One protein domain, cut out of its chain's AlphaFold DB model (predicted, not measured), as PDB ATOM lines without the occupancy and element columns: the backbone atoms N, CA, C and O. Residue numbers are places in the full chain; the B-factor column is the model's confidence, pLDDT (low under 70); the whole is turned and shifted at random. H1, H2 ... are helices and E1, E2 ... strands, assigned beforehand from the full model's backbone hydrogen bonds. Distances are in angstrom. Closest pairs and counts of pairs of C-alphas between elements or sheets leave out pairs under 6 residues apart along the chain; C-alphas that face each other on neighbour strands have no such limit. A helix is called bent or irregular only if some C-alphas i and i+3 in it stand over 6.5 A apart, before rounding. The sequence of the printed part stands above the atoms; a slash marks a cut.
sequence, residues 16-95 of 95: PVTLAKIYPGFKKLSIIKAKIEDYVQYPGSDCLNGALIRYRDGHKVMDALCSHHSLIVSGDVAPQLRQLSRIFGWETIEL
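What this domain is: This is residues 16 to 95 of the 95 residues of an uncharacterized protein of bioreactor metagenome (UniProt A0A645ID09). A strongly twisted sheet of five strands is built on one long, bent strand, E2, with helix H2 packed along one face over E2. Away from H2, E2 bends at residue 37 and its last residues pair with E3 in a hairpin that makes one end of the elongated whole, while the small helix H1 only grazes the sheet, with Val 61 nearest to Tyr 55 of E3 and Ile 32 of E2. The 80 printed residues hold, in chain order, E1, E2, E3, H1, E4, H2 and E5. The sheet is branched and mixed, with E1 and E2, E1 and E4, and E2 and E3 antiparallel and E2 and E5 parallel; the class is mixed, helices and strands. The whole is only just compact, close to loose, with a radius of gyration of the C-alphas of 13.7 A, and elongated, spanning 44 by 23 by 21 A.

Where its parts are: E2, residues 28 to 40, is the longest strand at 31.7 A and bends by 79 degrees at residue 37. E1, residues 16 to 22, measures 20.3 A and begins at C-alpha 16, (2.439, 36.875, 5.364). E3, residues 50 to 55, measures 15.6 A. E4 is residues 71 to 74, and E5 is residues 91 to 94, ending at C-alpha 94, (7.074, 51.345, 2.674). H2, residues 78 to 87, measures 14.4 A and begins at C-alpha 78, (2.475, 45.525, -1.524). H1 is residues 58 to 64.

How they stand to each other: E2 has E1 on one side and E3 and E5 on the other, in staggered pairing: with E5 over its residues 28 to 31, E1 over 29 to 35 and E3 over 34 to 40. E1, E2 and E3 form a meander, each strand the antiparallel neighbour of the one before. In the hairpin of E1 and E2, N 19 and O 32 are 2.8 A apart, within hydrogen-bond range. In the hairpin of E2 and E3, N 52 and O 38 are 2.8 A apart. Parallel E2 and E5 have N 29 and O 91 at 2.8 A. The edge strand E4, antiparallel to E1 at 152 degrees, has N 18 and O 73 at 2.8 A. H2 is on the sheet at a height of 9.2 A, over E2 and along the strands, at 26 degrees to E2 on the local plane; the closest C-alphas of H2 and E2, those of Ala 78 and Ile 31, are 6.3 A apart. H1 only grazes the sheet and is apart from H2. Every O i to N i+4 pair is within hydrogen-bond range in H1 and H2.

The domain as a whole: The two C-alphas farthest apart, those of Pro 43 and Ile 87, are 44.2 A apart. The printed part has no cut and no long link. Its mean pLDDT is 94.9, and no printed residue is under 70.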
ATOM      1  N   PRO A  16       2.171  35.539   5.879       98.56
ATOM      2  CA  PRO A  16       2.439  36.875   5.364       98.56
ATOM      3  C   PRO A  16       1.169  37.717   5.317       98.56
ATOM      4  O   PRO A  16       0.129  37.253   4.853       98.56
ATOM      5  N   VAL A  17       1.280  38.964   5.756       98.62
ATOM      6  CA  VAL A  17       0.235  39.977   5.628       98.62
ATOM      7  C   VAL A  17       0.854  41.304   5.216       98.62
ATOM      8  O   VAL A  17       2.037  41.568   5.447       98.62
ATOM      9  N   THR A  18       0.036  42.167   4.635       98.38
ATOM     10  CA  THR A  18       0.398  43.552   4.349       98.38
ATOM     11  C   THR A  18      -0.542  44.461   5.110       98.38
ATOM     12  O   THR A  18      -1.759  44.377   4.946       98.38
ATOM     13  N   LEU A  19       0.015  45.328   5.948       97.81
ATOM     14  CA  LEU A  19      -0.755  46.364   6.609       97.81
ATOM     15  C   LEU A  19      -0.832  47.592   5.705       97.81
ATOM     16  O   LEU A  19       0.173  48.004   5.122       97.81
ATOM     17  N   ALA A  20      -2.021  48.179   5.608       97.50
ATOM     18  CA  ALA A  20      -2.272  49.332   4.759       97.50
ATOM     19  C   ALA A  20      -3.090  50.409   5.474       97.50
ATOM     20  O   ALA A  20      -4.085  50.125   6.143       97.50
ATOM     21  N   LYS A  21      -2.708  51.675   5.289       97.25
ATOM     22  CA  LYS A  21      -3.470  52.809   5.826       97.25
ATOM     23  C   LYS A  21      -3.328  54.041   4.949       97.25
ATOM     24  O   LYS A  21      -2.217  54.493   4.678       97.25
ATOM     25  N   ILE A  22      -4.460  54.600   4.537       96.00
ATOM     26  CA  ILE A  22      -4.515  55.899   3.866       96.00
ATOM     27  C   ILE A  22      -4.371  56.986   4.936       96.00
ATOM     28  O   ILE A  22      -5.055  56.948   5.962       96.00
ATOM     29  N   TYR A  23      -3.472  57.941   4.708       95.06
ATOM     30  CA  TYR A  23      -3.294  59.091   5.592       95.06
ATOM     31  C   TYR A  23      -4.509  60.029   5.504       95.06
ATOM     32  O   TYR A  23      -5.097  60.147   4.426       95.06
ATOM     33  N   PRO A  24      -4.843  60.776   6.573       91.94
ATOM     34  CA  PRO A  24      -6.032  61.637   6.612       91.94
ATOM     35  C   PRO A  24      -6.139  62.650   5.465       91.94
ATOM     36  O   PRO A  24      -7.237  63.015   5.066       91.94
ATOM     37  N   GLY A  25      -5.006  63.085   4.904       92.62
ATOM     38  CA  GLY A  25      -4.972  64.001   3.764       92.62
ATOM     39  C   GLY A  25      -5.315  63.374   2.407       92.62
ATOM     40  O   GLY A  25      -5.240  64.090   1.414       92.62
ATOM     41  N   PHE A  26      -5.622  62.069   2.333       93.81
ATOM     42  CA  PHE A  26      -5.950  61.330   1.098       93.81
ATOM     43  C   PHE A  26      -4.934  61.515  -0.041       93.81
ATOM     44  O   PHE A  26      -5.283  61.540  -1.217       93.81
ATOM     45  N   LYS A  27      -3.659  61.664   0.324       96.19
ATOM     46  CA  LYS A  27      -2.536  61.853  -0.609       96.19
ATOM     47  C   LYS A  27      -1.382  60.886  -0.374       96.19
ATOM     48  O   LYS A  27      -0.404  60.934  -1.106       96.19
ATOM     49  N   LYS A  28      -1.466  60.042   0.656       96.94
ATOM     50  CA  LYS A  28      -0.382  59.143   1.056       96.94
ATOM     51  C   LYS A  28      -0.928  57.813   1.557       96.94
ATOM     52  O   LYS A  28      -1.909  57.793   2.302       96.94
ATOM     53  N   LEU A  29      -0.264  56.724   1.183       97.31
ATOM     54  CA  LEU A  29      -0.557  55.363   1.615       97.31
ATOM     55  C   LEU A  29       0.635  54.773   2.382       97.31
ATOM     56  O   LEU A  29       1.761  54.759   1.889       97.31
ATOM     57  N   SER A  30       0.378  54.259   3.582       97.19
ATOM     58  CA  SER A  30       1.296  53.368   4.294       97.19
ATOM     59  C   SER A  30       1.126  51.942   3.800       97.19
ATOM     60  O   SER A  30      -0.006  51.464   3.738       97.19
ATOM     61  N   ILE A  31       2.235  51.270   3.497       97.75
ATOM     62  CA  ILE A  31       2.299  49.862   3.098       97.75
ATOM     63  C   ILE A  31       3.390  49.195   3.941       97.75
ATOM     64  O   ILE A  31       4.569  49.500   3.791       97.75
ATOM     65  N   ILE A  32       3.016  48.295   4.841       97.88
ATOM     66  CA  ILE A  32       3.956  47.679   5.787       97.88
ATOM     67  C   ILE A  32       3.880  46.168   5.628       97.88
ATOM     68  O   ILE A  32       2.806  45.582   5.776       97.88
ATOM     69  N   LYS A  33       5.010  45.520   5.342       98.00
ATOM     70  CA  LYS A  33       5.053  44.055   5.275       98.00
ATOM     71  C   LYS A  33       5.187  43.466   6.673       98.00
ATOM     72  O   LYS A  33       6.022  43.900   7.465       98.00
ATOM     73  N   ALA A  34       4.394  42.442   6.963       98.25
ATOM     74  CA  ALA A  34       4.414  41.776   8.254       98.25
ATOM     75  C   ALA A  34       4.016  40.299   8.137       98.25
ATOM     76  O   ALA A  34       3.781  39.764   7.051       98.25
ATOM     77  N   LYS A  35       3.960  39.620   9.281       98.62
ATOM     78  CA  LYS A  35       3.485  38.243   9.393       98.62
ATOM     79  C   LYS A  35       2.570  38.119  10.607       98.62
ATOM     80  O   LYS A  35       2.969  38.532  11.690       98.62
ATOM     81  N   ILE A  36       1.395  37.516  10.444       98.44
ATOM     82  CA  ILE A  36       0.631  36.995  11.584       98.44
ATOM     83  C   ILE A  36       1.336  35.718  12.038       98.44
ATOM     84  O   ILE A  36       1.398  34.739  11.288       98.44
ATOM     85  N   GLU A  37       1.919  35.746  13.232       97.94
ATOM     86  CA  GLU A  37       2.621  34.598  13.808       97.94
ATOM     87  C   GLU A  37       1.673  33.698  14.579       97.94
ATOM     88  O   GLU A  37       1.719  32.478  14.421       97.94
ATOM     89  N   ASP A  38       0.795  34.307  15.371       96.69
ATOM     90  CA  ASP A  38      -0.175  33.594  16.184       96.69
ATOM     91  C   ASP A  38      -1.360  34.482  16.582       96.69
ATOM     92  O   ASP A  38      -1.431  35.655  16.210       96.69
ATOM     93  N   TYR A  39      -2.270  33.907  17.357       94.56
ATOM     94  CA  TYR A  39      -3.328  34.579  18.086       94.56
ATOM     95  C   TYR A  39      -3.144  34.318  19.575       94.56
ATOM     96  O   TYR A  39      -2.852  33.201  19.998       94.56
ATOM     97  N   VAL A  40      -3.281  35.372  20.366       92.81
ATOM     98  CA  VAL A  40      -3.059  35.342  21.808       92.81
ATOM     99  C   VAL A  40      -4.228  36.001  22.518       92.81
ATOM    100  O   VAL A  40      -4.740  37.029  22.069       92.81
ATOM    101  N   GLN A  41      -4.631  35.410  23.641       90.62
ATOM    102  CA  GLN A  41      -5.629  35.982  24.531       90.62
ATOM    103  C   GLN A  41      -4.949  36.568  25.761       90.62
ATOM    104  O   GLN A  41      -4.155  35.894  26.421       90.62
ATOM    105  N   TYR A  42      -5.281  37.816  26.084       85.56
ATOM    106  CA  TYR A  42      -4.763  38.497  27.266       85.56
ATOM    107  C   TYR A  42      -5.834  38.577  28.361       85.56
ATOM    108  O   TYR A  42      -7.011  38.784  28.048       85.56
ATOM    109  N   PRO A  43      -5.462  38.434  29.648       88.81
ATOM    110  CA  PRO A  43      -6.399  38.606  30.754       88.81
ATOM    111  C   PRO A  43      -7.097  39.971  30.698       88.81
ATOM    112  O   PRO A  43      -6.439  40.997  30.543       88.81
ATOM    113  N   GLY A  44      -8.426  39.978  30.834       85.81
ATOM    114  CA  GLY A  44      -9.232  41.206  30.821       85.81
ATOM    115  C   GLY A  44      -9.493  41.813  29.437       85.81
ATOM    116  O   GLY A  44     -10.002  42.926  29.370       85.81
ATOM    117  N   SER A  45      -9.150  41.121  28.344       85.06
ATOM    118  CA  SER A  45      -9.515  41.543  26.986       85.06
ATOM    119  C   SER A  45     -10.963  41.175  26.660       85.06
ATOM    120  O   SER A  45     -11.329  40.001  26.724       85.06
ATOM    121  N   ASP A  46     -11.746  42.164  26.223       80.69
ATOM    122  CA  ASP A  46     -13.110  41.974  25.697       80.69
ATOM    123  C   ASP A  46     -13.107  41.261  24.333       80.69
ATOM    124  O   ASP A  46     -14.110  40.688  23.910       80.69
ATOM    125  N   CYS A  47     -11.963  41.275  23.642       79.94
ATOM    126  CA  CYS A  47     -11.726  40.464  22.456       79.94
ATOM    127  C   CYS A  47     -11.227  39.072  22.858       79.94
ATOM    128  O   CYS A  47     -10.358  38.987  23.723       79.94
ATOM    129  N   LEU A  48     -11.716  38.022  22.191       77.12
ATOM    130  CA  LEU A  48     -11.333  36.616  22.402       77.12
ATOM    131  C   LEU A  48     -10.022  36.195  21.716       77.12
ATOM    132  O   LEU A  48      -9.477  35.151  22.062       77.12
ATOM    133  N   ASN A  49      -9.530  36.974  20.743       84.25
ATOM    134  CA  ASN A  49      -8.323  36.656  19.978       84.25
ATOM    135  C   ASN A  49      -7.610  37.928  19.486       84.25
ATOM    136  O   ASN A  49      -8.108  38.636  18.609       84.25
ATOM    137  N   GLY A  50      -6.416  38.209  20.011       91.06
ATOM    138  CA  GLY A  50      -5.525  39.259  19.510       91.06
ATOM    139  C   GLY A  50      -4.494  38.698  18.532       91.06
ATOM    140  O   GLY A  50      -3.745  37.790  18.883       91.06
ATOM    141  N   ALA A  51      -4.417  39.233  17.311       94.31
ATOM    142  CA  ALA A  51      -3.396  38.814  16.347       94.31
ATOM    143  C   ALA A  51      -1.996  39.274  16.790       94.31
ATOM    144  O   ALA A  51      -1.755  40.468  16.977       94.31
ATOM    145  N   LEU A  52      -1.048  38.341  16.888       95.94
ATOM    146  CA  LEU A  52       0.365  38.636  17.094       95.94
ATOM    147  C   LEU A  52       1.034  38.881  15.739       95.94
ATOM    148  O   LEU A  52       1.303  37.950  14.974       95.94
ATOM    149  N   ILE A  53       1.291  40.153  15.438       97.31
ATOM    150  CA  ILE A  53       1.859  40.591  14.160       97.31
ATOM    151  C   ILE A  53       3.340  40.913  14.343       97.31
ATOM    152  O   ILE A  53       3.698  41.848  15.060       97.31
ATOM    153  N   ARG A  54       4.201  40.176  13.640       98.00
ATOM    154  CA  ARG A  54       5.636  40.453  13.592       98.00
ATOM    155  C   ARG A  54       5.990  41.333  12.402       98.00
ATOM    156  O   ARG A  54       5.708  40.997  11.250       98.00
ATOM    157  N   TYR A  55       6.706  42.409  12.701       97.31
ATOM    158  CA  TYR A  55       7.364  43.280  11.730       97.31
ATOM    159  C   TYR A  55       8.851  42.933  11.614       97.31
ATOM    160  O   TYR A  55       9.420  42.276  12.487       97.31
ATOM    161  N   ARG A  56       9.505  43.398  10.544       96.00
ATOM    162  CA  ARG A  56      10.974  43.340  10.437       96.00
ATOM    163  C   ARG A  56      11.650  44.234  11.482       96.00
ATOM    164  O   ARG A  56      12.652  43.830  12.056       96.00
ATOM    165  N   ASP A  57      11.091  45.421  11.704       97.12
ATOM    166  CA  ASP A  57      11.531  46.393  12.706       97.12
ATOM    167  C   ASP A  57      10.286  47.017  13.348       97.12
ATOM    168  O   ASP A  57       9.605  47.844  12.739       97.12
ATOM    169  N   GLY A  58       9.944  46.552  14.550       95.69
ATOM    170  CA  GLY A  58       8.741  46.996  15.253       95.69
ATOM    171  C   GLY A  58       8.820  48.451  15.709       95.69
ATOM    172  O   GLY A  58       7.825  49.161  15.603       95.69
ATOM    173  N   HIS A  59       9.991  48.915  16.152       96.44
ATOM    174  CA  HIS A  59      10.170  50.287  16.636       96.44
ATOM    175  C   HIS A  59       9.962  51.289  15.508       96.44
ATOM    176  O   HIS A  59       9.132  52.186  15.628       96.44
ATOM    177  N   LYS A  60      10.608  51.055  14.361       96.00
ATOM    178  CA  LYS A  60      10.436  51.911  13.186       96.00
ATOM    179  C   LYS A  60       8.986  51.961  12.707       96.00
ATOM    180  O   LYS A  60       8.530  53.004  12.246       96.00
ATOM    181  N   VAL A  61       8.262  50.841  12.789       95.81
ATOM    182  CA  VAL A  61       6.830  50.823  12.468       95.81
ATOM    183  C   VAL A  61       6.057  51.691  13.456       95.81
ATOM    184  O   VAL A  61       5.322  52.563  13.007       95.81
ATOM    185  N   MET A  62       6.248  51.508  14.766       94.88
ATOM    186  CA  MET A  62       5.532  52.294  15.780       94.88
ATOM    187  C   MET A  62       5.793  53.801  15.657       94.88
ATOM    188  O   MET A  62       4.846  54.575  15.764       94.88
ATOM    189  N   ASP A  63       7.021  54.211  15.337       94.44
ATOM    190  CA  ASP A  63       7.373  55.624  15.130       94.44
ATOM    191  C   ASP A  63       6.734  56.227  13.864       94.44
ATOM    192  O   ASP A  63       6.516  57.436  13.777       94.44
ATOM    193  N   ALA A  64       6.445  55.397  12.858       91.25
ATOM    194  CA  ALA A  64       5.951  55.835  11.553       91.25
ATOM    195  C   ALA A  64       4.428  55.699  11.372       91.25
ATOM    196  O   ALA A  64       3.876  56.266  10.419       91.25
ATOM    197  N   LEU A  65       3.743  54.943  12.239       89.75
ATOM    198  CA  LEU A  65       2.298  54.726  12.155       89.75
ATOM    199  C   LEU A  65       1.542  56.054  12.254       89.75
ATOM    200  O   LEU A  65       1.617  56.784  13.235       89.75
ATOM    201  N   CYS A  66       0.722  56.343  11.245       88.50
ATOM    202  CA  CYS A  66      -0.103  57.551  11.223       88.50
ATOM    203  C   CYS A  66      -1.434  57.412  11.977       88.50
ATOM    204  O   CYS A  66      -2.246  58.336  11.978       88.50
ATOM    205  N   SER A  67      -1.726  56.227  12.517       91.62
ATOM    206  CA  SER A  67      -2.975  55.896  13.202       91.62
ATOM    207  C   SER A  67      -2.819  54.584  13.969       91.62
ATOM    208  O   SER A  67      -2.048  53.719  13.558       91.62
ATOM    209  N   HIS A  68      -3.619  54.402  15.021       91.50
ATOM    210  CA  HIS A  68      -3.780  53.117  15.707       91.50
ATOM    211  C   HIS A  68      -4.671  52.131  14.924       91.50
ATOM    212  O   HIS A  68      -4.688  50.944  15.230       91.50
ATOM    213  N   HIS A  69      -5.404  52.594  13.902       93.94
ATOM    214  CA  HIS A  69      -6.206  51.741  13.020       93.94
ATOM    215  C   HIS A  69      -5.496  51.497  11.690       93.94
ATOM    216  O   HIS A  69      -5.167  52.453  10.982       93.94
ATOM    217  N   SER A  70      -5.389  50.231  11.292       94.69
ATOM    218  CA  SER A  70      -4.796  49.799  10.023       94.69
ATOM    219  C   SER A  70      -5.613  48.674   9.388       94.69
ATOM    220  O   SER A  70      -6.250  47.895  10.096       94.69
ATOM    221  N   LEU A  71      -5.600  48.582   8.058       96.56
ATOM    222  CA  LEU A  71      -6.121  47.417   7.343       96.56
ATOM    223  C   LEU A  71      -5.070  46.312   7.389       96.56
ATOM    224  O   LEU A  71      -3.909  46.576   7.092       96.56
ATOM    225  N   ILE A  72      -5.478  45.087   7.703       97.12
ATOM    226  CA  ILE A  72      -4.627  43.897   7.602       97.12
ATOM    227  C   ILE A  72      -5.108  43.106   6.391       97.12
ATOM    228  O   ILE A  72      -6.252  42.655   6.359       97.12
ATOM    229  N   VAL A  73      -4.247  42.953   5.389       98.00
ATOM    230  CA  VAL A  73      -4.565  42.218   4.161       98.00
ATOM    231  C   VAL A  73      -3.746  40.935   4.117       98.00
ATOM    232  O   VAL A  73      -2.524  40.979   4.256       98.00
ATOM    233  N   SER A  74      -4.409  39.795   3.923       97.88
ATOM    234  CA  SER A  74      -3.743  38.498   3.780       97.88
ATOM    235  C   SER A  74      -2.805  38.482   2.569       97.88
ATOM    236  O   SER A  74      -3.206  38.837   1.461       97.88
ATOM    237  N   GLY A  75      -1.569  38.025   2.774       98.19
ATOM    238  CA  GLY A  75      -0.532  37.923   1.749       98.19
ATOM    239  C   GLY A  75       0.369  39.156   1.611       98.19
ATOM    240  O   GLY A  75       0.176  40.195   2.245       98.19
ATOM    241  N   ASP A  76       1.384  39.027   0.753       97.44
ATOM    242  CA  ASP A  76       2.208  40.147   0.287       97.44
ATOM    243  C   ASP A  76       1.511  40.823  -0.897       97.44
ATOM    244  O   ASP A  76       1.658  40.412  -2.049       97.44
ATOM    245  N   VAL A  77       0.712  41.844  -0.591       98.12
ATOM    246  CA  VAL A  77      -0.042  42.630  -1.574       98.12
ATOM    247  C   VAL A  77       0.554  44.024  -1.791       98.12
ATOM    248  O   VAL A  77      -0.082  44.908  -2.371       98.12
ATOM    249  N   ALA A  78       1.788  44.252  -1.328       98.12
ATOM    250  CA  ALA A  78       2.475  45.525  -1.524       98.12
ATOM    251  C   ALA A  78       2.546  45.945  -3.010       98.12
ATOM    252  O   ALA A  78       2.286  47.117  -3.292       98.12
ATOM    253  N   PRO A  79       2.819  45.049  -3.989       97.94
ATOM    254  CA  PRO A  79       2.804  45.425  -5.405       97.94
ATOM    255  C   PRO A  79       1.463  46.014  -5.876       97.94
ATOM    256  O   PRO A  79       1.449  47.021  -6.584       97.94
ATOM    257  N   GLN A  80       0.343  45.434  -5.441       98.50
ATOM    258  CA  GLN A  80      -1.013  45.865  -5.778       98.50
ATOM    259  C   GLN A  80      -1.325  47.224  -5.139       98.50
ATOM    260  O   GLN A  80      -1.861  48.116  -5.794       98.50
ATOM    261  N   LEU A  81      -0.925  47.425  -3.882       98.31
ATOM    262  CA  LEU A  81      -1.110  48.694  -3.173       98.31
ATOM    263  C   LEU A  81      -0.250  49.830  -3.755       98.31
ATOM    264  O   LEU A  81      -0.690  50.983  -3.800       98.31
ATOM    265  N   ARG A  82       0.943  49.523  -4.278       98.19
ATOM    266  CA  ARG A  82       1.730  50.494  -5.056       98.19
ATOM    267  C   ARG A  82       1.019  50.889  -6.341       98.19
ATOM    268  O   ARG A  82       1.003  52.068  -6.684       98.19
ATOM    269  N   GLN A  83       0.438  49.925  -7.057       98.31
ATOM    270  CA  GLN A  83      -0.326  50.215  -8.270       98.31
ATOM    271  C   GLN A  83      -1.536  51.103  -7.957       98.31
ATOM    272  O   GLN A  83      -1.736  52.104  -8.640       98.31
ATOM    273  N   LEU A  84      -2.273  50.795  -6.885       97.56
ATOM    274  CA  LEU A  84      -3.366  51.628  -6.380       97.56
ATOM    275  C   LEU A  84      -2.895  53.066  -6.128       97.56
ATOM    276  O   LEU A  84      -3.479  54.010  -6.650       97.56
ATOM    277  N   SER A  85      -1.791  53.233  -5.398       97.88
ATOM    278  CA  SER A  85      -1.245  54.558  -5.082       97.88
ATOM    279  C   SER A  85      -0.905  55.359  -6.338       97.88
ATOM    280  O   SER A  85      -1.207  56.545  -6.405       97.88
ATOM    281  N   ARG A  86      -0.350  54.716  -7.373       97.81
ATOM    282  CA  ARG A  86      -0.053  55.378  -8.655       97.81
ATOM    283  C   ARG A  86      -1.311  55.858  -9.375       97.81
ATOM    284  O   ARG A  86      -1.295  56.960  -9.909       97.81
ATOM    285  N   ILE A  87      -2.385  55.064  -9.372       97.94
ATOM    286  CA  ILE A  87      -3.665  55.435 -10.001       97.94
ATOM    287  C   ILE A  87      -4.241  56.695  -9.348       97.94
ATOM    288  O   ILE A  87      -4.711  57.591 -10.043       97.94
ATOM    289  N   PHE A  88      -4.169  56.780  -8.020       97.38
ATOM    290  CA  PHE A  88      -4.711  57.907  -7.262       97.38
ATOM    291  C   PHE A  88      -3.716  59.061  -7.049       97.38
ATOM    292  O   PHE A  88      -4.059  60.049  -6.403       97.38
ATOM    293  N   GLY A  89      -2.491  58.962  -7.580       97.62
ATOM    294  CA  GLY A  89      -1.452  59.979  -7.395       97.62
ATOM    295  C   GLY A  89      -1.000  60.138  -5.938       97.62
ATOM    296  O   GLY A  89      -0.656  61.241  -5.519       97.62
ATOM    297  N   TRP A  90      -1.039  59.064  -5.150       97.94
ATOM    298  CA  TRP A  90      -0.636  59.066  -3.747       97.94
ATOM    299  C   TRP A  90       0.856  58.789  -3.570       97.94
ATOM    300  O   TRP A  90       1.430  57.902  -4.206       97.94
ATOM    301  N   GLU A  91       1.464  59.494  -2.621       97.50
ATOM    302  CA  GLU A  91       2.757  59.132  -2.054       97.50
ATOM    303  C   GLU A  91       2.671  57.784  -1.329       97.50
ATOM    304  O   GLU A  91       1.618  57.391  -0.820       97.50
ATOM    305  N   THR A  92       3.798  57.084  -1.221       96.75
ATOM    306  CA  THR A  92       3.875  55.819  -0.480       96.75
ATOM    307  C   THR A  92       4.951  55.885   0.593       96.75
ATOM    308  O   THR A  92       6.012  56.472   0.393       96.75
ATOM    309  N   ILE A  93       4.668  55.288   1.750       95.44
ATOM    310  CA  ILE A  93       5.682  54.912   2.736       95.44
ATOM    311  C   ILE A  93       5.693  53.390   2.838       95.44
ATOM    312  O   ILE A  93       4.653  52.779   3.078       95.44
ATOM    313  N   GLU A  94       6.867  52.794   2.624       95.56
ATOM    314  CA  GLU A  94       7.074  51.345   2.674       95.56
ATOM    315  C   GLU A  94       8.040  50.973   3.802       95.56
ATOM    316  O   GLU A  94       9.129  51.550   3.902       95.56
ATOM    317  N   LEU A  95       7.645  50.007   4.642       92.44
ATOM    318  CA  LEU A  95       8.417  49.525   5.798       92.44
ATOM    319  C   LEU A  95       8.535  47.995   5.822       92.44
ATOM    320  O   LEU A  95       7.529  47.307   5.520       92.44
TER     321      LEU A  95